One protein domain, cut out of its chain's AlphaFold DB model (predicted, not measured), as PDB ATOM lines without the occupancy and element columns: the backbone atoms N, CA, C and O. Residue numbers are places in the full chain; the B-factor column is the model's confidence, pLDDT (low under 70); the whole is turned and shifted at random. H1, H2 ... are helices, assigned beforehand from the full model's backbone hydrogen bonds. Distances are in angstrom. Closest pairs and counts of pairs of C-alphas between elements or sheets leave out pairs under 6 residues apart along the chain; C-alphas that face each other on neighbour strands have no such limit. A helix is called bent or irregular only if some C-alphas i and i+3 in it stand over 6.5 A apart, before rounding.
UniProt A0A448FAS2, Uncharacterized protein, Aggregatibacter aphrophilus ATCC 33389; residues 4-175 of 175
ATOM      1  N   LYS A   4     407.686 241.696 538.384       66.69
ATOM      2  CA  LYS A   4     408.642 241.710 539.491       66.69
ATOM      3  C   LYS A   4     409.145 243.122 539.798       66.69
ATOM      4  O   LYS A   4     409.208 243.472 540.963       66.69
ATOM      5  N   SER A   5     409.420 243.954 538.791       70.38
ATOM      6  CA  SER A   5     409.838 245.348 539.005       70.38
ATOM      7  C   SER A   5     408.713 246.229 539.537       70.38
ATOM      8  O   SER A   5     408.978 247.042 540.410       70.38
ATOM      9  N   PHE A   6     407.475 246.094 539.046       70.94
ATOM     10  CA  PHE A   6     406.361 246.919 539.536       70.94
ATOM     11  C   PHE A   6     406.023 246.597 540.995       70.94
ATOM     12  O   PHE A   6     405.922 247.503 541.820       70.94
ATOM     13  N   LEU A   7     405.926 245.308 541.332       72.69
ATOM     14  CA  LEU A   7     405.685 244.873 542.705       72.69
ATOM     15  C   LEU A   7     406.849 245.234 543.630       72.69
ATOM     16  O   LEU A   7     406.607 245.686 544.743       72.69
ATOM     17  N   LEU A   8     408.097 245.097 543.170       75.69
ATOM     18  CA  LEU A   8     409.277 245.449 543.961       75.69
ATOM     19  C   LEU A   8     409.361 246.958 544.208       75.69
ATOM     20  O   LEU A   8     409.629 247.360 545.332       75.69
ATOM     21  N   ILE A   9     409.058 247.795 543.214       76.44
ATOM     22  CA  ILE A   9     409.018 249.255 543.387       76.44
ATOM     23  C   ILE A   9     407.891 249.658 544.346       76.44
ATOM     24  O   ILE A   9     408.146 250.405 545.285       76.44
ATOM     25  N   SER A  10     406.676 249.122 544.180       73.62
ATOM     26  CA  SER A  10     405.573 249.381 545.120       73.62
ATOM     27  C   SER A  10     405.890 248.907 546.541       73.62
ATOM     28  O   SER A  10     405.570 249.602 547.503       73.62
ATOM     29  N   PHE A  11     406.551 247.757 546.690       78.75
ATOM     30  CA  PHE A  11     406.978 247.241 547.989       78.75
ATOM     31  C   PHE A  11     408.049 248.130 548.629       78.75
ATOM     32  O   PHE A  11     407.939 248.467 549.803       78.75
ATOM     33  N   VAL A  12     409.044 248.576 547.858       79.38
ATOM     34  CA  VAL A  12     410.076 249.510 548.332       79.38
ATOM     35  C   VAL A  12     409.446 250.829 548.779       79.38
ATOM     36  O   VAL A  12     409.779 251.319 549.856       79.38
ATOM     37  N   ILE A  13     408.491 251.377 548.022       79.12
ATOM     38  CA  ILE A  13     407.758 252.595 548.406       79.12
ATOM     39  C   ILE A  13     407.003 252.380 549.728       79.12
ATOM     40  O   ILE A  13     407.116 253.204 550.634       79.12
ATOM     41  N   LEU A  14     406.295 251.256 549.875       76.69
ATOM     42  CA  LEU A  14     405.568 250.912 551.104       76.69
ATOM     43  C   LEU A  14     406.494 250.784 552.318       76.69
ATOM     44  O   LEU A  14     406.208 251.370 553.361       76.69
ATOM     45  N   VAL A  15     407.612 250.065 552.181       79.00
ATOM     46  CA  VAL A  15     408.603 249.890 553.255       79.00
ATOM     47  C   VAL A  15     409.217 251.230 553.646       79.00
ATOM     48  O   VAL A  15     409.340 251.519 554.833       79.00
ATOM     49  N   THR A  16     409.542 252.078 552.668       77.06
ATOM     50  CA  THR A  16     410.142 253.395 552.921       77.06
ATOM     51  C   THR A  16     409.168 254.305 553.673       77.06
ATOM     52  O   THR A  16     409.544 254.914 554.670       77.06
ATOM     53  N   ILE A  17     407.895 254.347 553.268       73.06
ATOM     54  CA  ILE A  17     406.858 255.144 553.947       73.06
ATOM     55  C   ILE A  17     406.592 254.620 555.361       73.06
ATOM     56  O   ILE A  17     406.442 255.409 556.294       73.06
ATOM     57  N   TYR A  18     406.565 253.298 555.538       74.62
ATOM     58  CA  TYR A  18     406.390 252.678 556.848       74.62
ATOM     59  C   TYR A  18     407.557 252.997 557.793       74.62
ATOM     60  O   TYR A  18     407.336 253.331 558.956       74.62
ATOM     61  N   PHE A  19     408.793 252.972 557.287       73.62
ATOM     62  CA  PHE A  19     409.985 253.302 558.069       73.62
ATOM     63  C   PHE A  19     410.021 254.784 558.463       73.62
ATOM     64  O   PHE A  19     410.277 255.104 559.621       73.62
ATOM     65  N   ILE A  20     409.681 255.690 557.535       71.06
ATOM     66  CA  ILE A  20     409.574 257.126 557.834       71.06
ATOM     67  C   ILE A  20     408.514 257.361 558.918       71.06
ATOM     68  O   ILE A  20     408.780 258.107 559.854       71.06
ATOM     69  N   ARG A  21     407.364 256.673 558.850       68.75
ATOM     70  CA  ARG A  21     406.305 256.765 559.868       68.75
ATOM     71  C   ARG A  21     406.786 256.368 561.265       68.75
ATOM     72  O   ARG A  21     406.456 257.062 562.220       68.75
ATOM     73  N   ILE A  22     407.569 255.293 561.386       70.44
ATOM     74  CA  ILE A  22     408.166 254.880 562.668       70.44
ATOM     75  C   ILE A  22     409.132 255.955 563.186       70.44
ATOM     76  O   ILE A  22     409.121 256.274 564.372       70.44
ATOM     77  N   CYS A  23     409.943 256.554 562.308       67.44
ATOM     78  CA  CYS A  23     410.893 257.597 562.698       67.44
ATOM     79  C   CYS A  23     410.219 258.921 563.109       67.44
ATOM     80  O   CYS A  23     410.734 259.610 563.986       67.44
ATOM     81  N   THR A  24     409.081 259.286 562.508       65.81
ATOM     82  CA  THR A  24     408.361 260.543 562.798       65.81
ATOM     83  C   THR A  24     407.442 260.473 564.018       65.81
ATOM     84  O   THR A  24     407.019 261.518 564.509       65.81
ATOM     85  N   GLN A  25     407.181 259.274 564.546       60.59
ATOM     86  CA  GLN A  25     406.272 259.020 565.674       60.59
ATOM     87  C   GLN A  25     406.693 259.722 566.988       60.59
ATOM     88  O   GLN A  25     405.902 259.845 567.914       60.59
ATOM     89  N   ASN A  26     407.936 260.216 567.064       60.41
ATOM     90  CA  ASN A  26     408.482 260.981 568.196       60.41
ATOM     91  C   ASN A  26     408.391 262.515 568.032       60.41
ATOM     92  O   ASN A  26     408.922 263.251 568.862       60.41
ATOM     93  N   THR A  27     407.754 263.022 566.971       58.59
ATOM     94  CA  THR A  27     407.655 264.465 566.679       58.59
ATOM     95  C   THR A  27     406.207 264.921 566.514       58.59
ATOM     96  O   THR A  27     405.384 264.204 565.964       58.59
ATOM     97  N   SER A  28     405.897 266.157 566.920       56.59
ATOM     98  CA  SER A  28     404.554 266.777 566.905       56.59
ATOM     99  C   SER A  28     403.938 267.023 565.510       56.59
ATOM    100  O   SER A  28     402.951 267.741 565.394       56.59
ATOM    101  N   ILE A  29     404.513 266.449 564.448       58.31
ATOM    102  CA  ILE A  29     404.036 266.492 563.046       58.31
ATOM    103  C   ILE A  29     403.109 265.279 562.751       58.31
ATOM    104  O   ILE A  29     402.735 264.997 561.613       58.31
ATOM    105  N   ASP A  30     402.717 264.558 563.801       62.16
ATOM    106  CA  ASP A  30     402.203 263.188 563.751       62.16
ATOM    107  C   ASP A  30     400.869 263.042 562.986       62.16
ATOM    108  O   ASP A  30     400.726 262.147 562.154       62.16
ATOM    109  N   GLU A  31     399.904 263.955 563.163       64.31
ATOM    110  CA  GLU A  31     398.560 263.806 562.571       64.31
ATOM    111  C   GLU A  31     398.523 264.012 561.049       64.31
ATOM    112  O   GLU A  31     398.003 263.168 560.313       64.31
ATOM    113  N   HIS A  32     399.097 265.105 560.538       69.81
ATOM    114  CA  HIS A  32     399.087 265.378 559.095       69.81
ATOM    115  C   HIS A  32     399.921 264.352 558.316       69.81
ATOM    116  O   HIS A  32     399.532 263.930 557.223       69.81
ATOM    117  N   PHE A  33     401.035 263.891 558.893       69.12
ATOM    118  CA  PHE A  33     401.868 262.859 558.285       69.12
ATOM    119  C   PHE A  33     401.198 261.475 558.319       69.12
ATOM    120  O   PHE A  33     401.268 260.725 557.338       69.12
ATOM    121  N   ALA A  34     400.480 261.138 559.394       69.56
ATOM    122  CA  ALA A  34     399.695 259.907 559.478       69.56
ATOM    123  C   ALA A  34     398.583 259.852 558.415       69.56
ATOM    124  O   ALA A  34     398.378 258.803 557.796       69.56
ATOM    125  N   ILE A  35     397.907 260.974 558.145       75.44
ATOM    126  CA  ILE A  35     396.860 261.063 557.112       75.44
ATOM    127  C   ILE A  35     397.455 260.888 555.706       75.44
ATOM    128  O   ILE A  35     396.931 260.106 554.905       75.44
ATOM    129  N   ILE A  36     398.574 261.558 555.407       75.19
ATOM    130  CA  ILE A  36     399.243 261.459 554.099       75.19
ATOM    131  C   ILE A  36     399.783 260.042 553.877       75.19
ATOM    132  O   ILE A  36     399.505 259.433 552.844       75.19
ATOM    133  N   SER A  37     400.500 259.482 554.853       71.62
ATOM    134  CA  SER A  37     401.056 258.127 554.749       71.62
ATOM    135  C   SER A  37     399.963 257.069 554.574       71.62
ATOM    136  O   SER A  37     400.083 256.212 553.700       71.62
ATOM    137  N   SER A  38     398.855 257.165 555.316       74.31
ATOM    138  CA  SER A  38     397.716 256.244 555.174       74.31
ATOM    139  C   SER A  38     397.041 256.362 553.804       74.31
ATOM    140  O   SER A  38     396.678 255.347 553.205       74.31
ATOM    141  N   SER A  39     396.932 257.578 553.263       78.62
ATOM    142  CA  SER A  39     396.373 257.823 551.926       78.62
ATOM    143  C   SER A  39     397.254 257.232 550.822       78.62
ATOM    144  O   SER A  39     396.743 256.577 549.913       78.62
ATOM    145  N   VAL A  40     398.580 257.383 550.923       75.69
ATOM    146  CA  VAL A  40     399.527 256.816 549.949       75.69
ATOM    147  C   VAL A  40     399.552 255.291 550.025       75.69
ATOM    148  O   VAL A  40     399.485 254.636 548.988       75.69
ATOM    149  N   ILE A  41     399.577 254.708 551.230       79.50
ATOM    150  CA  ILE A  41     399.499 253.248 551.414       79.50
ATOM    151  C   ILE A  41     398.220 252.702 550.773       79.50
ATOM    152  O   ILE A  41     398.265 251.718 550.035       79.50
ATOM    153  N   THR A  42     397.091 253.375 551.002       82.44
ATOM    154  CA  THR A  42     395.802 252.999 550.415       82.44
ATOM    155  C   THR A  42     395.854 253.085 548.889       82.44
ATOM    156  O   THR A  42     395.509 252.116 548.217       82.44
ATOM    157  N   ALA A  43     396.357 254.184 548.321       80.00
ATOM    158  CA  ALA A  43     396.483 254.356 546.873       80.00
ATOM    159  C   ALA A  43     397.390 253.294 546.219       80.00
ATOM    160  O   ALA A  43     397.048 252.750 545.164       80.00
ATOM    161  N   VAL A  44     398.513 252.945 546.856       78.88
ATOM    162  CA  VAL A  44     399.401 251.866 546.396       78.88
ATOM    163  C   VAL A  44     398.692 250.511 546.482       78.88
ATOM    164  O   VAL A  44     398.739 249.740 545.524       78.88
ATOM    165  N   GLY A  45     397.973 250.240 547.574       79.12
ATOM    166  CA  GLY A  45     397.175 249.022 547.737       79.12
ATOM    167  C   GLY A  45     396.113 248.859 546.645       79.12
ATOM    168  O   GLY A  45     396.031 247.804 546.016       79.12
ATOM    169  N   TRP A  46     395.360 249.921 546.346       85.75
ATOM    170  CA  TRP A  46     394.388 249.938 545.246       85.75
ATOM    171  C   TRP A  46     395.050 249.756 543.882       85.75
ATOM    172  O   TRP A  46     394.515 249.034 543.044       85.75
ATOM    173  N   SER A  47     396.226 250.345 543.667       76.88
ATOM    174  CA  SER A  47     396.971 250.202 542.412       76.88
ATOM    175  C   SER A  47     397.436 248.760 542.189       76.88
ATOM    176  O   SER A  47     397.280 248.222 541.093       76.88
ATOM    177  N   ILE A  48     397.952 248.100 543.233       78.19
ATOM    178  CA  ILE A  48     398.332 246.680 543.183       78.19
ATOM    179  C   ILE A  48     397.093 245.810 542.950       78.19
ATOM    180  O   ILE A  48     397.116 244.946 542.075       78.19
ATOM    181  N   SER A  49     396.010 246.050 543.695       80.75
ATOM    182  CA  SER A  49     394.761 245.288 543.575       80.75
ATOM    183  C   SER A  49     394.147 245.416 542.179       80.75
ATOM    184  O   SER A  49     393.844 244.412 541.537       80.75
ATOM    185  N   SER A  50     394.055 246.642 541.655       78.44
ATOM    186  CA  SER A  50     393.583 246.919 540.297       78.44
ATOM    187  C   SER A  50     394.436 246.194 539.255       78.44
ATOM    188  O   SER A  50     393.899 245.498 538.395       78.44
ATOM    189  N   TYR A  51     395.763 246.262 539.385       78.56
ATOM    190  CA  TYR A  51     396.684 245.593 538.473       78.56
ATOM    191  C   TYR A  51     396.541 244.060 538.491       78.56
ATOM    192  O   TYR A  51     396.448 243.431 537.432       78.56
ATOM    193  N   LEU A  52     396.482 243.450 539.682       80.75
ATOM    194  CA  LEU A  52     396.285 242.006 539.842       80.75
ATOM    195  C   LEU A  52     394.924 241.558 539.294       80.75
ATOM    196  O   LEU A  52     394.840 240.510 538.648       80.75
ATOM    197  N   ASN A  53     393.879 242.358 539.509       78.94
ATOM    198  CA  ASN A  53     392.536 242.061 539.029       78.94
ATOM    199  C   ASN A  53     392.468 242.107 537.497       78.94
ATOM    200  O   ASN A  53     392.006 241.155 536.876       78.94
ATOM    201  N   THR A  54     393.016 243.150 536.862       79.69
ATOM    202  CA  THR A  54     393.068 243.242 535.394       79.69
ATOM    203  C   THR A  54     393.830 242.068 534.774       79.69
ATOM    204  O   THR A  54     393.364 241.496 533.791       79.69
ATOM    205  N   ARG A  55     394.964 241.655 535.353       74.38
ATOM    206  CA  ARG A  55     395.727 240.477 534.896       74.38
ATOM    207  C   ARG A  55     394.943 239.176 535.046       74.38
ATOM    208  O   ARG A  55     394.906 238.372 534.118       74.38
ATOM    209  N   SER A  56     394.320 238.976 536.204       78.06
ATOM    210  CA  SER A  56     393.515 237.780 536.486       78.06
ATOM    211  C   SER A  56     392.317 237.693 535.544       78.06
ATOM    212  O   SER A  56     392.047 236.630 534.988       78.06
ATOM    213  N   PHE A  57     391.667 238.828 535.287       79.94
ATOM    214  CA  PHE A  57     390.589 238.949 534.317       79.94
ATOM    215  C   PHE A  57     391.065 238.612 532.898       79.94
ATOM    216  O   PHE A  57     390.490 237.736 532.261       79.94
ATOM    217  N   GLN A  58     392.162 239.217 532.428       78.19
ATOM    218  CA  GLN A  58     392.735 238.919 531.109       78.19
ATOM    219  C   GLN A  58     393.073 237.432 530.947       78.19
ATOM    220  O   GLN A  58     392.731 236.832 529.931       78.19
ATOM    221  N   ARG A  59     393.697 236.815 531.960       79.75
ATOM    222  CA  ARG A  59     394.004 235.380 531.943       79.75
ATOM    223  C   ARG A  59     392.736 234.531 531.892       79.75
ATOM    224  O   ARG A  59     392.696 233.570 531.131       79.75
ATOM    225  N   SER A  60     391.717 234.872 532.680       81.75
ATOM    226  CA  SER A  60     390.445 234.146 532.668       81.75
ATOM    227  C   SER A  60     389.750 234.241 531.314       81.75
ATOM    228  O   SER A  60     389.235 233.235 530.841       81.75
ATOM    229  N   GLU A  61     389.738 235.418 530.693       80.81
ATOM    230  CA  GLU A  61     389.117 235.612 529.384       80.81
ATOM    231  C   GLU A  61     389.867 234.849 528.288       80.81
ATOM    232  O   GLU A  61     389.240 234.224 527.438       80.81
ATOM    233  N   ILE A  62     391.200 234.809 528.330       80.44
ATOM    234  CA  ILE A  62     391.991 234.018 527.375       80.44
ATOM    235  C   ILE A  62     391.730 232.520 527.545       80.44
ATOM    236  O   ILE A  62     391.528 231.839 526.547       80.44
ATOM    237  N   ILE A  63     391.660 232.008 528.779       81.94
ATOM    238  CA  ILE A  63     391.334 230.593 529.028       81.94
ATOM    239  C   ILE A  63     389.943 230.254 528.480       81.94
ATOM    240  O   ILE A  63     389.808 229.305 527.717       81.94
ATOM    241  N   LYS A  64     388.922 231.070 528.774       84.12
ATOM    242  CA  LYS A  64     387.565 230.847 528.243       84.12
ATOM    243  C   LYS A  64     387.535 230.829 526.715       84.12
ATOM    244  O   LYS A  64     386.829 230.021 526.119       84.12
ATOM    245  N   ASN A  65     388.281 231.726 526.076       81.69
ATOM    246  CA  ASN A  65     388.327 231.810 524.619       81.69
ATOM    247  C   ASN A  65     389.123 230.657 523.993       81.69
ATOM    248  O   ASN A  65     388.695 230.120 522.973       81.69
ATOM    249  N   LYS A  66     390.208 230.208 524.634       83.56
ATOM    250  CA  LYS A  66     390.920 228.971 524.285       83.56
ATOM    251  C   LYS A  66     389.977 227.768 524.343       83.56
ATOM    252  O   LYS A  66     389.893 227.013 523.375       83.56
ATOM    253  N   ASP A  67     389.227 227.624 525.433       82.50
ATOM    254  CA  ASP A  67     388.249 226.544 525.593       82.50
ATOM    255  C   ASP A  67     387.152 226.642 524.524       82.50
ATOM    256  O   ASP A  67     386.741 225.635 523.951       82.50
ATOM    257  N   HIS A  68     386.709 227.857 524.179       83.94
ATOM    258  CA  HIS A  68     385.747 228.051 523.098       83.94
ATOM    259  C   HIS A  68     386.298 227.591 521.737       83.94
ATOM    260  O   HIS A  68     385.590 226.875 521.023       83.94
ATOM    261  N   ILE A  69     387.521 227.977 521.361       82.50
ATOM    262  CA  ILE A  69     388.143 227.548 520.098       82.50
ATOM    263  C   ILE A  69     388.328 226.027 520.077       82.50
ATOM    264  O   ILE A  69     387.967 225.382 519.095       82.50
ATOM    265  N   THR A  70     388.777 225.446 521.190       84.31
ATOM    266  CA  THR A  70     388.917 223.991 521.354       84.31
ATOM    267  C   THR A  70     387.577 223.284 521.135       84.31
ATOM    268  O   THR A  70     387.493 222.359 520.333       84.31
ATOM    269  N   ASN A  71     386.495 223.793 521.736       85.62
ATOM    270  CA  ASN A  71     385.143 223.261 521.548       85.62
ATOM    271  C   ASN A  71     384.641 223.372 520.096       85.62
ATOM    272  O   ASN A  71     383.881 222.519 519.641       85.62
ATOM    273  N   LEU A  72     385.032 224.419 519.357       84.00
ATOM    274  CA  LEU A  72     384.682 224.553 517.937       84.00
ATOM    275  C   LEU A  72     385.414 223.521 517.078       84.00
ATOM    276  O   LEU A  72     384.812 222.963 516.163       84.00
ATOM    277  N   ILE A  73     386.682 223.255 517.389       84.31
ATOM    278  CA  ILE A  73     387.469 222.208 516.734       84.31
ATOM    279  C   ILE A  73     386.873 220.834 517.054       84.31
ATOM    280  O   ILE A  73     386.664 220.033 516.148       84.31
ATOM    281  N   ASP A  74     386.501 220.581 518.308       83.56
ATOM    282  CA  ASP A  74     385.803 219.355 518.704       83.56
ATOM    283  C   ASP A  74     384.499 219.135 517.942       83.56
ATOM    284  O   ASP A  74     384.241 218.038 517.443       83.56
ATOM    285  N   ALA A  75     383.680 220.182 517.833       84.50
ATOM    286  CA  ALA A  75     382.440 220.123 517.077       84.50
ATOM    287  C   ALA A  75     382.701 219.834 515.592       84.50
ATOM    288  O   ALA A  75     382.006 218.999 515.018       84.50
ATOM    289  N   LEU A  76     383.729 220.458 514.998       85.44
ATOM    290  CA  LEU A  76     384.142 220.197 513.619       85.44
ATOM    291  C   LEU A  76     384.496 218.721 513.428       85.44
ATOM    292  O   LEU A  76     383.918 218.086 512.555       85.44
ATOM    293  N   PHE A  77     385.387 218.157 514.249       82.31
ATOM    294  CA  PHE A  77     385.797 216.755 514.105       82.31
ATOM    295  C   PHE A  77     384.649 215.774 514.365       82.31
ATOM    296  O   PHE A  77     384.554 214.760 513.674       82.31
ATOM    297  N   ARG A  78     383.753 216.071 515.315       83.31
ATOM    298  CA  ARG A  78     382.577 215.227 515.570       83.31
ATOM    299  C   ARG A  78     381.630 215.207 514.372       83.31
ATOM    300  O   ARG A  78     381.263 214.138 513.903       83.31
ATOM    301  N   GLU A  79     381.269 216.380 513.860       82.88
ATOM    302  CA  GLU A  79     380.382 216.513 512.699       82.88
ATOM    303  C   GLU A  79     381.025 215.942 511.424       82.88
ATOM    304  O   GLU A  79     380.343 215.334 510.605       82.88
ATOM    305  N   LEU A  80     382.345 216.073 511.278       81.06
ATOM    306  CA  LEU A  80     383.108 215.515 510.164       81.06
ATOM    307  C   LEU A  80     383.135 213.978 510.195       81.06
ATOM    308  O   LEU A  80     382.989 213.350 509.148       81.06
ATOM    309  N   LEU A  81     383.232 213.359 511.377       79.44
ATOM    310  CA  LEU A  81     383.064 211.908 511.535       79.44
ATOM    311  C   LEU A  81     381.618 211.458 511.268       79.44
ATOM    312  O   LEU A  81     381.408 210.459 510.587       79.44
ATOM    313  N   GLU A  82     380.613 212.212 511.724       81.62
ATOM    314  CA  GLU A  82     379.199 211.926 511.417       81.62
ATOM    315  C   GLU A  82     378.906 212.015 509.904       81.62
ATOM    316  O   GLU A  82     378.100 211.247 509.370       81.62
ATOM    317  N   LEU A  83     379.557 212.940 509.190       77.81
ATOM    318  CA  LEU A  83     379.493 213.046 507.729       77.81
ATOM    319  C   LEU A  83     380.239 211.897 507.038       77.81
ATOM    320  O   LEU A  83     379.733 211.374 506.046       77.81
ATOM    321  N   ALA A  84     381.376 211.458 507.585       72.06
ATOM    322  CA  ALA A  84     382.130 210.302 507.100       72.06
ATOM    323  C   ALA A  84     381.335 208.988 507.170       72.06
ATOM    324  O   ALA A  84     381.470 208.125 506.307       72.06
ATOM    325  N   GLU A  85     380.507 208.818 508.205       71.75
ATOM    326  CA  GLU A  85     379.690 207.613 508.398       71.75
ATOM    327  C   GLU A  85     378.508 207.524 507.422       71.75
ATOM    328  O   GLU A  85     378.001 206.433 507.131       71.75
ATOM    329  N   LYS A  86     378.057 208.660 506.884       78.25
ATOM    330  CA  LYS A  86     376.972 208.693 505.906       78.25
ATOM    331  C   LYS A  86     377.492 208.251 504.539       78.25
ATOM    332  O   LYS A  86     378.243 208.952 503.875       78.25
ATOM    333  N   ARG A  87     376.983 207.113 504.057       56.53
ATOM    334  CA  ARG A  87     377.282 206.543 502.725       56.53
ATOM    335  C   ARG A  87     377.001 207.464 501.525       56.53
ATOM    336  O   ARG A  87     377.394 207.118 500.418       56.53
ATOM    337  N   SER A  88     376.268 208.560 501.713       64.69
ATOM    338  CA  SER A  88     375.854 209.488 500.653       64.69
ATOM    339  C   SER A  88     376.694 210.763 500.577       64.69
ATOM    340  O   SER A  88     376.387 211.617 499.752       64.69
ATOM    341  N   THR A  89     377.674 210.942 501.460       66.88
ATOM    342  CA  THR A  89     378.456 212.179 501.529       66.88
ATOM    343  C   THR A  89     379.508 212.192 500.425       66.88
ATOM    344  O   THR A  89     380.334 211.282 500.348       66.88
ATOM    345  N   SER A  90     379.480 213.210 499.564       73.94
ATOM    346  CA  SER A  90     380.524 213.408 498.558       73.94
ATOM    347  C   SER A  90     381.745 214.116 499.156       73.94
ATOM    348  O   SER A  90     381.659 214.783 500.188       73.94
ATOM    349  N   ILE A  91     382.896 214.002 498.488       71.75
ATOM    350  CA  ILE A  91     384.106 214.758 498.852       71.75
ATOM    351  C   ILE A  91     383.837 216.274 498.778       71.75
ATOM    352  O   ILE A  91     384.332 217.024 499.611       71.75
ATOM    353  N   GLU A  92     382.980 216.716 497.853       76.31
ATOM    354  CA  GLU A  92     382.574 218.120 497.701       76.31
ATOM    355  C   GLU A  92     381.708 218.615 498.876       76.31
ATOM    356  O   GLU A  92     381.841 219.759 499.316       76.31
ATOM    357  N   ASP A  93     380.869 217.751 499.454       75.25
ATOM    358  CA  ASP A  93     380.112 218.071 500.673       75.25
ATOM    359  C   ASP A  93     381.042 218.224 501.885       75.25
ATOM    360  O   ASP A  93     380.835 219.099 502.732       75.25
ATOM    361  N   ILE A  94     382.083 217.390 501.959       76.75
ATOM    362  CA  ILE A  94     383.108 217.439 503.008       76.75
ATOM    363  C   ILE A  94     383.957 218.708 502.867       76.75
ATOM    364  O   ILE A  94     384.166 219.402 503.862       76.75
ATOM    365  N   ASP A  95     384.389 219.052 501.654       77.69
ATOM    366  CA  ASP A  95     385.164 220.267 501.385       77.69
ATOM    367  C   ASP A  95     384.364 221.539 501.707       77.69
ATOM    368  O   ASP A  95     384.829 222.405 502.453       77.69
ATOM    369  N   ASN A  96     383.104 221.621 501.264       82.12
ATOM    370  CA  ASN A  96     382.225 222.742 501.605       82.12
ATOM    371  C   ASN A  96     382.008 222.870 503.120       82.12
ATOM    372  O   ASN A  96     382.000 223.982 503.668       82.12
ATOM    373  N   PHE A  97     381.855 221.741 503.817       83.44
ATOM    374  CA  PHE A  97     381.717 221.713 505.269       83.44
ATOM    375  C   PHE A  97     382.985 222.215 505.975       83.44
ATOM    376  O   PHE A  97     382.899 223.124 506.810       83.44
ATOM    377  N   ILE A  98     384.154 221.672 505.619       82.56
ATOM    378  CA  ILE A  98     385.453 222.071 506.180       82.56
ATOM    379  C   ILE A  98     385.688 223.551 505.901       82.56
ATOM    380  O   ILE A  98     385.902 224.321 506.835       82.56
ATOM    381  N   THR A  99     385.562 223.986 504.651       81.12
ATOM    382  CA  THR A  99     385.771 225.380 504.253       81.12
ATOM    383  C   THR A  99     384.897 226.331 505.071       81.12
ATOM    384  O   THR A  99     385.395 227.326 505.610       81.12
ATOM    385  N   THR A 100     383.618 226.000 505.264       82.31
ATOM    386  CA  THR A 100     382.700 226.814 506.073       82.31
ATOM    387  C   THR A 100     383.119 226.851 507.545       82.31
ATOM    388  O   THR A 100     383.232 227.927 508.139       82.31
ATOM    389  N   ARG A 101     383.371 225.688 508.158       80.88
ATOM    390  CA  ARG A 101     383.695 225.593 509.590       80.88
ATOM    391  C   ARG A 101     385.063 226.184 509.920       80.88
ATOM    392  O   ARG A 101     385.172 226.920 510.899       80.88
ATOM    393  N   VAL A 102     386.077 225.940 509.092       83.38
ATOM    394  CA  VAL A 102     387.419 226.505 509.276       83.38
ATOM    395  C   VAL A 102     387.400 228.021 509.122       83.38
ATOM    396  O   VAL A 102     388.009 228.712 509.929       83.38
ATOM    397  N   THR A 103     386.627 228.562 508.177       81.75
ATOM    398  CA  THR A 103     386.473 230.020 508.035       81.75
ATOM    399  C   THR A 103     385.829 230.653 509.272       81.75
ATOM    400  O   THR A 103     386.239 231.731 509.699       81.75
ATOM    401  N   ILE A 104     384.863 229.979 509.910       81.94
ATOM    402  CA  ILE A 104     384.277 230.443 511.182       81.94
ATOM    403  C   ILE A 104     385.323 230.434 512.308       81.94
ATOM    404  O   ILE A 104     385.371 231.380 513.100       81.94
ATOM    405  N   ILE A 105     386.147 229.385 512.391       81.25
ATOM    406  CA  ILE A 105     387.217 229.268 513.393       81.25
ATOM    407  C   ILE A 105     388.269 230.362 513.176       81.25
ATOM    408  O   ILE A 105     388.596 231.072 514.123       81.25
ATOM    409  N   GLU A 106     388.725 230.560 511.939       80.00
ATOM    410  CA  GLU A 106     389.682 231.605 511.562       80.00
ATOM    411  C   GLU A 106     389.137 233.003 511.872       80.00
ATOM    412  O   GLU A 106     389.818 233.827 512.481       80.00
ATOM    413  N   PHE A 107     387.882 233.283 511.513       80.38
ATOM    414  CA  PHE A 107     387.260 234.571 511.803       80.38
ATOM    415  C   PHE A 107     387.193 234.842 513.311       80.38
ATOM    416  O   PHE A 107     387.516 235.946 513.753       80.38
ATOM    417  N   LYS A 108     386.820 233.837 514.113       79.94
ATOM    418  CA  LYS A 108     386.797 233.960 515.575       79.94
ATOM    419  C   LYS A 108     388.195 234.121 516.165       79.94
ATOM    420  O   LYS A 108     388.373 234.996 517.007       79.94
ATOM    421  N   ALA A 109     389.179 233.348 515.710       77.88
ATOM    422  CA  ALA A 109     390.567 233.488 516.144       77.88
ATOM    423  C   ALA A 109     391.094 234.907 515.866       77.88
ATOM    424  O   ALA A 109     391.561 235.581 516.782       77.88
ATOM    425  N   ASN A 110     390.874 235.419 514.652       79.00
ATOM    426  CA  ASN A 110     391.256 236.775 514.253       79.00
ATOM    427  C   ASN A 110     390.552 237.871 515.071       79.00
ATOM    428  O   ASN A 110     391.147 238.903 515.393       79.00
ATOM    429  N   GLN A 111     389.271 237.692 515.408       79.56
ATOM    430  CA  GLN A 111     388.568 238.629 516.290       79.56
ATOM    431  C   GLN A 111     389.182 238.655 517.689       79.56
ATOM    432  O   GLN A 111     389.382 239.733 518.254       79.56
ATOM    433  N   LEU A 112     389.494 237.483 518.237       75.81
ATOM    434  CA  LEU A 112     390.092 237.358 519.560       75.81
ATOM    435  C   LEU A 112     391.496 237.968 519.585       75.81
ATOM    436  O   LEU A 112     391.793 238.760 520.476       75.81
ATOM    437  N   GLU A 113     392.322 237.717 518.573       75.94
ATOM    438  CA  GLU A 113     393.646 238.340 518.438       75.94
ATOM    439  C   GLU A 113     393.581 239.872 518.432       75.94
ATOM    440  O   GLU A 113     394.358 240.538 519.129       75.94
ATOM    441  N   LYS A 114     392.601 240.449 517.722       74.75
ATOM    442  CA  LYS A 114     392.365 241.902 517.720       74.75
ATOM    443  C   LYS A 114     391.949 242.426 519.095       74.75
ATOM    444  O   LYS A 114     392.425 243.481 519.514       74.75
ATOM    445  N   ILE A 115     391.089 241.702 519.812       69.31
ATOM    446  CA  ILE A 115     390.622 242.096 521.151       69.31
ATOM    447  C   ILE A 115     391.764 242.030 522.179       69.31
ATOM    448  O   ILE A 115     391.897 242.926 523.015       69.31
ATOM    449  N   PHE A 116     392.635 241.021 522.087       66.62
ATOM    450  CA  PHE A 116     393.773 240.831 522.995       66.62
ATOM    451  C   PHE A 116     395.063 241.549 522.553       66.62
ATOM    452  O   PHE A 116     396.111 241.381 523.188       66.62
ATOM    453  N   LYS A 117     394.974 242.416 521.531       64.06
ATOM    454  CA  LYS A 117     396.066 243.255 521.008       64.06
ATOM    455  C   LYS A 117     397.317 242.450 520.636       64.06
ATOM    456  O   LYS A 117     398.377 242.706 521.202       64.06
ATOM    457  N   GLU A 118     397.181 241.471 519.741       58.88
ATOM    458  CA  GLU A 118     398.297 240.729 519.106       58.88
ATOM    459  C   GLU A 118     399.229 239.958 520.063       58.88
ATOM    460  O   GLU A 118     400.185 239.326 519.628       58.88
ATOM    461  N   ASN A 119     398.961 239.951 521.374       60.84
ATOM    462  CA  ASN A 119     399.832 239.266 522.330       60.84
ATOM    463  C   ASN A 119     399.571 237.755 522.384       60.84
ATOM    464  O   ASN A 119     400.436 237.022 522.851       60.84
ATOM    465  N   CYS A 120     398.389 237.296 521.965       62.72
ATOM    466  CA  CYS A 120     397.953 235.907 522.085       62.72
ATOM    467  C   CYS A 120     397.379 235.424 520.753       62.72
ATOM    468  O   CYS A 120     396.222 235.708 520.449       62.72
ATOM    469  N   GLN A 121     398.187 234.691 519.991       72.25
ATOM    470  CA  GLN A 121     397.714 233.876 518.878       72.25
ATOM    471  C   GLN A 121     397.046 232.628 519.460       72.25
ATOM    472  O   GLN A 121     397.637 231.961 520.303       72.25
ATOM    473  N   PHE A 122     395.789 232.354 519.106       71.00
ATOM    474  CA  PHE A 122     395.054 231.210 519.676       71.00
ATOM    475  C   PHE A 122     395.287 229.920 518.888       71.00
ATOM    476  O   PHE A 122     395.252 228.841 519.471       71.00
ATOM    477  N   ILE A 123     395.516 230.042 517.583       76.00
ATOM    478  CA  ILE A 123     395.815 228.948 516.660       76.00
ATOM    479  C   ILE A 123     396.803 229.464 515.612       76.00
ATOM    480  O   ILE A 123     396.677 230.603 515.152       76.00
ATOM    481  N   SER A 124     397.796 228.658 515.241       76.31
ATOM    482  CA  SER A 124     398.739 229.046 514.194       76.31
ATOM    483  C   SER A 124     398.084 229.041 512.808       76.31
ATOM    484  O   SER A 124     397.187 228.250 512.505       76.31
ATOM    485  N   ASN A 125     398.559 229.919 511.920       75.38
ATOM    486  CA  ASN A 125     398.123 229.934 510.517       75.38
ATOM    487  C   ASN A 125     398.475 228.623 509.794       75.38
ATOM    488  O   ASN A 125     397.769 228.197 508.881       75.38
ATOM    489  N   GLU A 126     399.550 227.970 510.232       74.50
ATOM    490  CA  GLU A 126     399.952 226.632 509.799       74.50
ATOM    491  C   GLU A 126     398.885 225.605 510.196       74.50
ATOM    492  O   GLU A 126     398.359 224.916 509.326       74.50
ATOM    493  N   SER A 127     398.456 225.598 511.460       76.38
ATOM    494  CA  SER A 127     397.369 224.738 511.950       76.38
ATOM    495  C   SER A 127     396.029 224.979 511.247       76.38
ATOM    496  O   SER A 127     395.315 224.028 510.933       76.38
ATOM    497  N   LEU A 128     395.685 226.233 510.933       77.31
ATOM    498  CA  LEU A 128     394.491 226.555 510.138       77.31
ATOM    499  C   LEU A 128     394.588 226.035 508.701       77.31
ATOM    500  O   LEU A 128     393.593 225.575 508.142       77.31
ATOM    501  N   THR A 129     395.778 226.091 508.105       76.19
ATOM    502  CA  THR A 129     396.026 225.567 506.758       76.19
ATOM    503  C   THR A 129     395.938 224.043 506.756       76.19
ATOM    504  O   THR A 129     395.258 223.471 505.907       76.19
ATOM    505  N   GLU A 130     396.533 223.385 507.754       79.56
ATOM    506  CA  GLU A 130     396.428 221.935 507.937       79.56
ATOM    507  C   GLU A 130     394.981 221.479 508.154       79.56
ATOM    508  O   GLU A 130     394.581 220.450 507.617       79.56
ATOM    509  N   LEU A 131     394.178 222.252 508.889       78.94
ATOM    510  CA  LEU A 131     392.759 221.968 509.114       78.94
ATOM    511  C   LEU A 131     391.921 222.081 507.824       78.94
ATOM    512  O   LEU A 131     390.869 221.451 507.738       78.94
ATOM    513  N   ARG A 132     392.370 222.852 506.821       75.88
ATOM    514  CA  ARG A 132     391.716 222.945 505.502       75.88
ATOM    515  C   ARG A 132     392.075 221.779 504.584       75.88
ATOM    516  O   ARG A 132     391.185 221.243 503.941       75.88
ATOM    517  N   SER A 133     393.350 221.402 504.509       77.81
ATOM    518  CA  SER A 133     393.827 220.433 503.511       77.81
ATOM    519  C   SER A 133     393.838 218.987 504.007       77.81
ATOM    520  O   SER A 133     393.317 218.101 503.334       77.81
ATOM    521  N   LYS A 134     394.376 218.729 505.206       78.81
ATOM    522  CA  LYS A 134     394.625 217.357 505.679       78.81
ATOM    523  C   LYS A 134     393.367 216.505 505.821       78.81
ATOM    524  O   LYS A 134     393.452 215.320 505.510       78.81
ATOM    525  N   PRO A 135     392.208 217.017 506.284       74.44
ATOM    526  CA  PRO A 135     391.024 216.174 506.357       74.44
ATOM    527  C   PRO A 135     390.605 215.662 504.972       74.44
ATOM    528  O   PRO A 135     390.278 214.487 504.859       74.44
ATOM    529  N   ILE A 136     390.694 216.490 503.923       77.06
ATOM    530  CA  ILE A 136     390.368 216.103 502.538       77.06
ATOM    531  C   ILE A 136     391.319 214.999 502.061       77.06
ATOM    532  O   ILE A 136     390.855 213.948 501.620       77.06
ATOM    533  N   ASP A 137     392.628 215.175 502.270       76.12
ATOM    534  CA  ASP A 137     393.640 214.167 501.926       76.12
ATOM    535  C   ASP A 137     393.391 212.829 502.653       76.12
ATOM    536  O   ASP A 137     393.557 211.748 502.083       76.12
ATOM    537  N   ILE A 138     392.973 212.878 503.923       75.50
ATOM    538  CA  ILE A 138     392.632 211.689 504.720       75.50
ATOM    539  C   ILE A 138     391.397 210.984 504.142       75.50
ATOM    540  O   ILE A 138     391.369 209.752 504.073       75.50
ATOM    541  N   PHE A 139     390.385 211.739 503.706       71.94
ATOM    542  CA  PHE A 139     389.172 211.186 503.100       71.94
ATOM    543  C   PHE A 139     389.412 210.548 501.735       71.94
ATOM    544  O   PHE A 139     388.801 209.515 501.455       71.94
ATOM    545  N   GLU A 140     390.285 211.126 500.909       71.12
ATOM    546  CA  GLU A 140     390.650 210.563 499.605       71.12
ATOM    547  C   GLU A 140     391.464 209.271 499.751       71.12
ATOM    548  O   GLU A 140     391.194 208.284 499.066       71.12
ATOM    549  N   ASN A 141     392.418 209.238 500.687       69.81
ATOM    550  CA  ASN A 141     393.323 208.098 500.857       69.81
ATOM    551  C   ASN A 141     392.727 206.945 501.686       69.81
ATOM    552  O   ASN A 141     393.059 205.784 501.450       69.81
ATOM    553  N   SER A 142     391.836 207.239 502.641       62.16
ATOM    554  CA  SER A 142     391.348 206.262 503.633       62.16
ATOM    555  C   SER A 142     389.865 205.910 503.482       62.16
ATOM    556  O   SER A 142     389.275 205.311 504.384       62.16
ATOM    557  N   HIS A 143     389.250 206.237 502.338       60.12
ATOM    558  CA  HIS A 143     387.806 206.095 502.088       60.12
ATOM    559  C   HIS A 143     387.247 204.678 502.336       60.12
ATOM    560  O   HIS A 143     386.061 204.492 502.595       60.12
ATOM    561  N   SER A 144     388.104 203.658 502.261       60.56
ATOM    562  CA  SER A 144     387.737 202.247 502.413       60.56
ATOM    563  C   SER A 144     387.866 201.706 503.844       60.56
ATOM    564  O   SER A 144     387.303 200.650 504.138       60.56
ATOM    565  N   ASN A 145     388.551 202.412 504.754       72.06
ATOM    566  CA  ASN A 145     388.833 201.932 506.107       72.06
ATOM    567  C   ASN A 145     388.543 203.005 507.169       72.06
ATOM    568  O   ASN A 145     389.415 203.766 507.586       72.06
ATOM    569  N   TYR A 146     387.307 203.004 507.677       70.19
ATOM    570  CA  TYR A 146     386.842 203.938 508.711       70.19
ATOM    571  C   TYR A 146     387.743 203.979 509.961       70.19
ATOM    572  O   TYR A 146     387.929 205.032 510.565       70.19
ATOM    573  N   LYS A 147     388.346 202.845 510.349       75.88
ATOM    574  CA  LYS A 147     389.234 202.782 511.521       75.88
ATOM    575  C   LYS A 147     390.508 203.605 511.316       75.88
ATOM    576  O   LYS A 147     390.959 204.271 512.241       75.88
ATOM    577  N   GLU A 148     391.066 203.550 510.114       76.88
ATOM    578  CA  GLU A 148     392.277 204.275 509.730       76.88
ATOM    579  C   GLU A 148     391.994 205.767 509.550       76.88
ATOM    580  O   GLU A 148     392.724 206.599 510.085       76.88
ATOM    581  N   LEU A 149     390.852 206.095 508.940       75.31
ATOM    582  CA  LEU A 149     390.343 207.459 508.830       75.31
ATOM    583  C   LEU A 149     390.160 208.120 510.206       75.31
ATOM    584  O   LEU A 149     390.680 209.206 510.457       75.31
ATOM    585  N   ASN A 150     389.488 207.440 511.137       76.69
ATOM    586  CA  ASN A 150     389.295 207.945 512.496       76.69
ATOM    587  C   ASN A 150     390.634 208.098 513.244       76.69
ATOM    588  O   ASN A 150     390.827 209.035 514.018       76.69
ATOM    589  N   GLN A 151     391.596 207.204 513.010       82.94
ATOM    590  CA  GLN A 151     392.915 207.297 513.632       82.94
ATOM    591  C   GLN A 151     393.707 208.512 513.123       82.94
ATOM    592  O   GLN A 151     394.271 209.244 513.937       82.94
ATOM    593  N   GLN A 152     393.703 208.767 511.812       80.06
ATOM    594  CA  GLN A 152     394.377 209.920 511.205       80.06
ATOM    595  C   GLN A 152     393.712 211.251 511.601       80.06
ATOM    596  O   GLN A 152     394.405 212.207 511.949       80.06
ATOM    597  N   LEU A 153     392.376 211.303 511.655       80.38
ATOM    598  CA  LEU A 153     391.645 212.485 512.126       80.38
ATOM    599  C   LEU A 153     391.909 212.782 513.607       80.38
ATOM    600  O   LEU A 153     392.098 213.939 513.975       80.38
ATOM    601  N   ASN A 154     391.990 211.758 514.461       81.56
ATOM    602  CA  ASN A 154     392.349 211.956 515.868       81.56
ATOM    603  C   ASN A 154     393.801 212.415 516.046       81.56
ATOM    604  O   ASN A 154     394.082 213.205 516.945       81.56
ATOM    605  N   GLN A 155     394.729 211.958 515.200       85.00
ATOM    606  CA  GLN A 155     396.105 212.460 515.203       85.00
ATOM    607  C   GLN A 155     396.158 213.947 514.838       85.00
ATOM    608  O   GLN A 155     396.817 214.710 515.542       85.00
ATOM    609  N   LEU A 156     395.410 214.363 513.810       83.31
ATOM    610  CA  LEU A 156     395.284 215.769 513.424       83.31
ATOM    611  C   LEU A 156     394.641 216.614 514.534       83.31
ATOM    612  O   LEU A 156     395.113 217.698 514.860       83.31
ATOM    613  N   LYS A 157     393.584 216.104 515.169       82.69
ATOM    614  CA  LYS A 157     392.953 216.771 516.313       82.69
ATOM    615  C   LYS A 157     393.948 216.983 517.461       82.69
ATOM    616  O   LYS A 157     394.018 218.074 518.021       82.69
ATOM    617  N   ASN A 158     394.749 215.968 517.785       84.69
ATOM    618  CA  ASN A 158     395.749 216.063 518.847       84.69
ATOM    619  C   ASN A 158     396.872 217.056 518.512       84.69
ATOM    620  O   ASN A 158     397.299 217.785 519.405       84.69
ATOM    621  N   SER A 159     397.330 217.124 517.256       84.75
ATOM    622  CA  SER A 159     398.350 218.106 516.860       84.75
ATOM    623  C   SER A 159     397.831 219.540 516.970       84.75
ATOM    624  O   SER A 159     398.545 220.409 517.459       84.75
ATOM    625  N   LEU A 160     396.566 219.776 516.610       84.06
ATOM    626  CA  LEU A 160     395.919 221.083 516.760       84.06
ATOM    627  C   LEU A 160     395.764 221.493 518.227       84.06
ATOM    628  O   LEU A 160     395.981 222.650 518.574       84.06
ATOM    629  N   TYR A 161     395.418 220.559 519.113       84.44
ATOM    630  CA  TYR A 161     395.393 220.850 520.547       84.44
ATOM    631  C   TYR A 161     396.764 221.197 521.099       84.44
ATOM    632  O   TYR A 161     396.875 222.085 521.942       84.44
ATOM    633  N   GLN A 162     397.797 220.503 520.629       85.12
ATOM    634  CA  GLN A 162     399.157 220.781 521.049       85.12
ATOM    635  C   GLN A 162     399.601 222.173 520.590       85.12
ATOM    636  O   GLN A 162     400.141 222.913 521.403       85.12
ATOM    637  N   ASP A 163     399.268 222.579 519.362       83.62
ATOM    638  CA  ASP A 163     399.506 223.945 518.871       83.62
ATOM    639  C   ASP A 163     398.797 225.005 519.733       83.62
ATOM    640  O   ASP A 163     399.415 225.977 520.168       83.62
ATOM    641  N   ILE A 164     397.519 224.798 520.061       82.75
ATOM    642  CA  ILE A 164     396.757 225.707 520.935       82.75
ATOM    643  C   ILE A 164     397.394 225.800 522.332       82.75
ATOM    644  O   ILE A 164     397.470 226.884 522.922       82.75
ATOM    645  N   GLU A 165     397.854 224.678 522.884       82.88
ATOM    646  CA  GLU A 165     398.512 224.635 524.191       82.88
ATOM    647  C   GLU A 165     399.887 225.313 524.164       82.88
ATOM    648  O   GLU A 165     400.220 226.078 525.071       82.88
ATOM    649  N   ASP A 166     400.676 225.086 523.117       85.06
ATOM    650  CA  ASP A 166     401.995 225.688 522.942       85.06
ATOM    651  C   ASP A 166     401.892 227.204 522.758       85.06
ATOM    652  O   ASP A 166     402.638 227.959 523.393       85.06
ATOM    653  N   ASN A 167     400.898 227.666 521.999       82.25
ATOM    654  CA  ASN A 167     400.582 229.082 521.851       82.25
ATOM    655  C   ASN A 167     400.160 229.717 523.188       82.25
ATOM    656  O   ASN A 167     400.670 230.776 523.573       82.25
ATOM    657  N   TYR A 168     399.311 229.035 523.963       79.94
ATOM    658  CA  TYR A 168     398.937 229.470 525.311       79.94
ATOM    659  C   TYR A 168     400.143 229.533 526.265       79.94
ATOM    660  O   TYR A 168     400.314 230.502 527.013       79.94
ATOM    661  N   ASN A 169     401.021 228.531 526.221       82.44
ATOM    662  CA  ASN A 169     402.235 228.475 527.033       82.44
ATOM    663  C   ASN A 169     403.252 229.552 526.636       82.44
ATOM    664  O   ASN A 169     403.914 230.126 527.506       82.44
ATOM    665  N   SER A 170     403.374 229.850 525.343       81.81
ATOM    666  CA  SER A 170     404.193 230.948 524.823       81.81
ATOM    667  C   SER A 170     403.696 232.294 525.355       81.81
ATOM    668  O   SER A 170     404.471 233.073 525.917       81.81
ATOM    669  N   TRP A 171     402.382 232.521 525.309       79.38
ATOM    670  CA  TRP A 171     401.764 233.705 525.901       79.38
ATOM    671  C   TRP A 171     402.014 233.808 527.414       79.38
ATOM    672  O   TRP A 171     402.418 234.867 527.899       79.38
ATOM    673  N   LEU A 172     401.854 232.710 528.166       76.81
ATOM    674  CA  LEU A 172     402.136 232.677 529.607       76.81
ATOM    675  C   LEU A 172     403.592 233.032 529.939       76.81
ATOM    676  O   LEU A 172     403.843 233.644 530.975       76.81
ATOM    677  N   LYS A 173     404.551 232.651 529.086       76.94
ATOM    678  CA  LYS A 173     405.978 232.971 529.267       76.94
ATOM    679  C   LYS A 173     406.305 234.431 528.948       76.94
ATOM    680  O   LYS A 173     407.220 234.985 529.555       76.94
ATOM    681  N   ASN A 174     405.576 235.036 528.010       71.00
ATOM    682  CA  ASN A 174     405.782 236.418 527.566       71.00
ATOM    683  C   ASN A 174     405.045 237.460 528.435       71.00
ATOM    684  O   ASN A 174     405.278 238.662 528.294       71.00
ATOM    685  N   GLN A 175     404.183 236.999 529.347       62.75
ATOM    686  CA  GLN A 175     403.475 237.780 530.370       62.75
ATOM    687  C   GLN A 175     404.379 238.231 531.529       62.75
ATOM    688  O   GLN A 175     404.135 239.362 532.022       62.75
TER     689      GLN A 175
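What this domain is: This is residues 4 to 175 of the 175 residues of an uncharacterized protein of Aggregatibacter aphrophilus ATCC 33389 (UniProt A0A448FAS2). One very long helix, H2, runs along most of a rod; H1 folds back beside it at one end, and at the other end H3, H4 and H5 pack with the later part of H2 into a four-helix bundle. H1 runs out to one end of the rod, where the chain turns into H2, and H5 comes back from the other end, and the first and last printed C-alphas, of Lys 4 and Gln 175, are 11.2 A apart. The printed part has 172 residues with five named helices, H1 to H5 in chain order, and no named strand: its class is all helix. The whole is extended, with a radius of gyration of the C-alphas of 27.0 A and spans of 92 by 21 by 21 A.

Where its parts are: Find C-alpha 30 at (402.203, 263.188, 563.751); from there H2, residues 30 to 85, runs 81.6 A to C-alpha 85 at (379.690, 207.613, 508.398). Look before it for H1, residues 4 to 24, 30.0 A long, which begins at C-alpha 4 at (408.642, 241.710, 539.491). After H2 come H3, residues 91 to 115, 35.9 A, and H4, residues 125 to 141, 24.4 A. H5, residues 146 to 174, covers 42.1 A and ends at C-alpha 174 at (405.782, 236.418, 527.566). H4 is irregular, but only just: C-alphas 132 and 135 are 6.9 A apart, and it has a kink of 31 degrees near residue 133.

How they stand to each other: Start at H2, the hub, which touches three helices. With residues 30 to 48 alone it touches H1, closest at the C-alphas of Leu 14 and Ile 41, 6.5 A apart; the two form a hairpin at a shallow tilt of 20 degrees, opposite ways. Farther along, H2, H3, H4 and H5 make an up-and-down bundle, each helix running against the one before it. There H2 touches H3 with residues 65 to 83 alone, closest at the C-alphas of Leu 76 and Arg 101, 6.7 A, and their shallow tilt is 5 degrees. It touches H5 with residues 66 to 81 alone, closest at the C-alphas of Thr 70 and Tyr 161, 7.2 A. H3 touches H4, closest at the C-alphas of Ile 98 and Arg 132, 6.4 A; H4 touches H5, closest at those of Ser 127 and Leu 160, 6.2 A. H2 and H4 are near each other, while H3 and H5 are apart, and H1 is apart from H3, H4 and H5. In H1, H2, H3 and H5 every O i to N i+4 pair is within hydrogen-bond range; in H4 11 of 13 are.

The domain as a whole: The C-alphas farthest apart, of Ser 28 and Ser 144, are 92.8 A apart. The printed part has no cut and no long link; H3 to H4 is short and the other three are tight. The mean pLDDT of the printed part is 76.3, and 28 residues are under 70, among them residues 23 to 34 and 115 to 120.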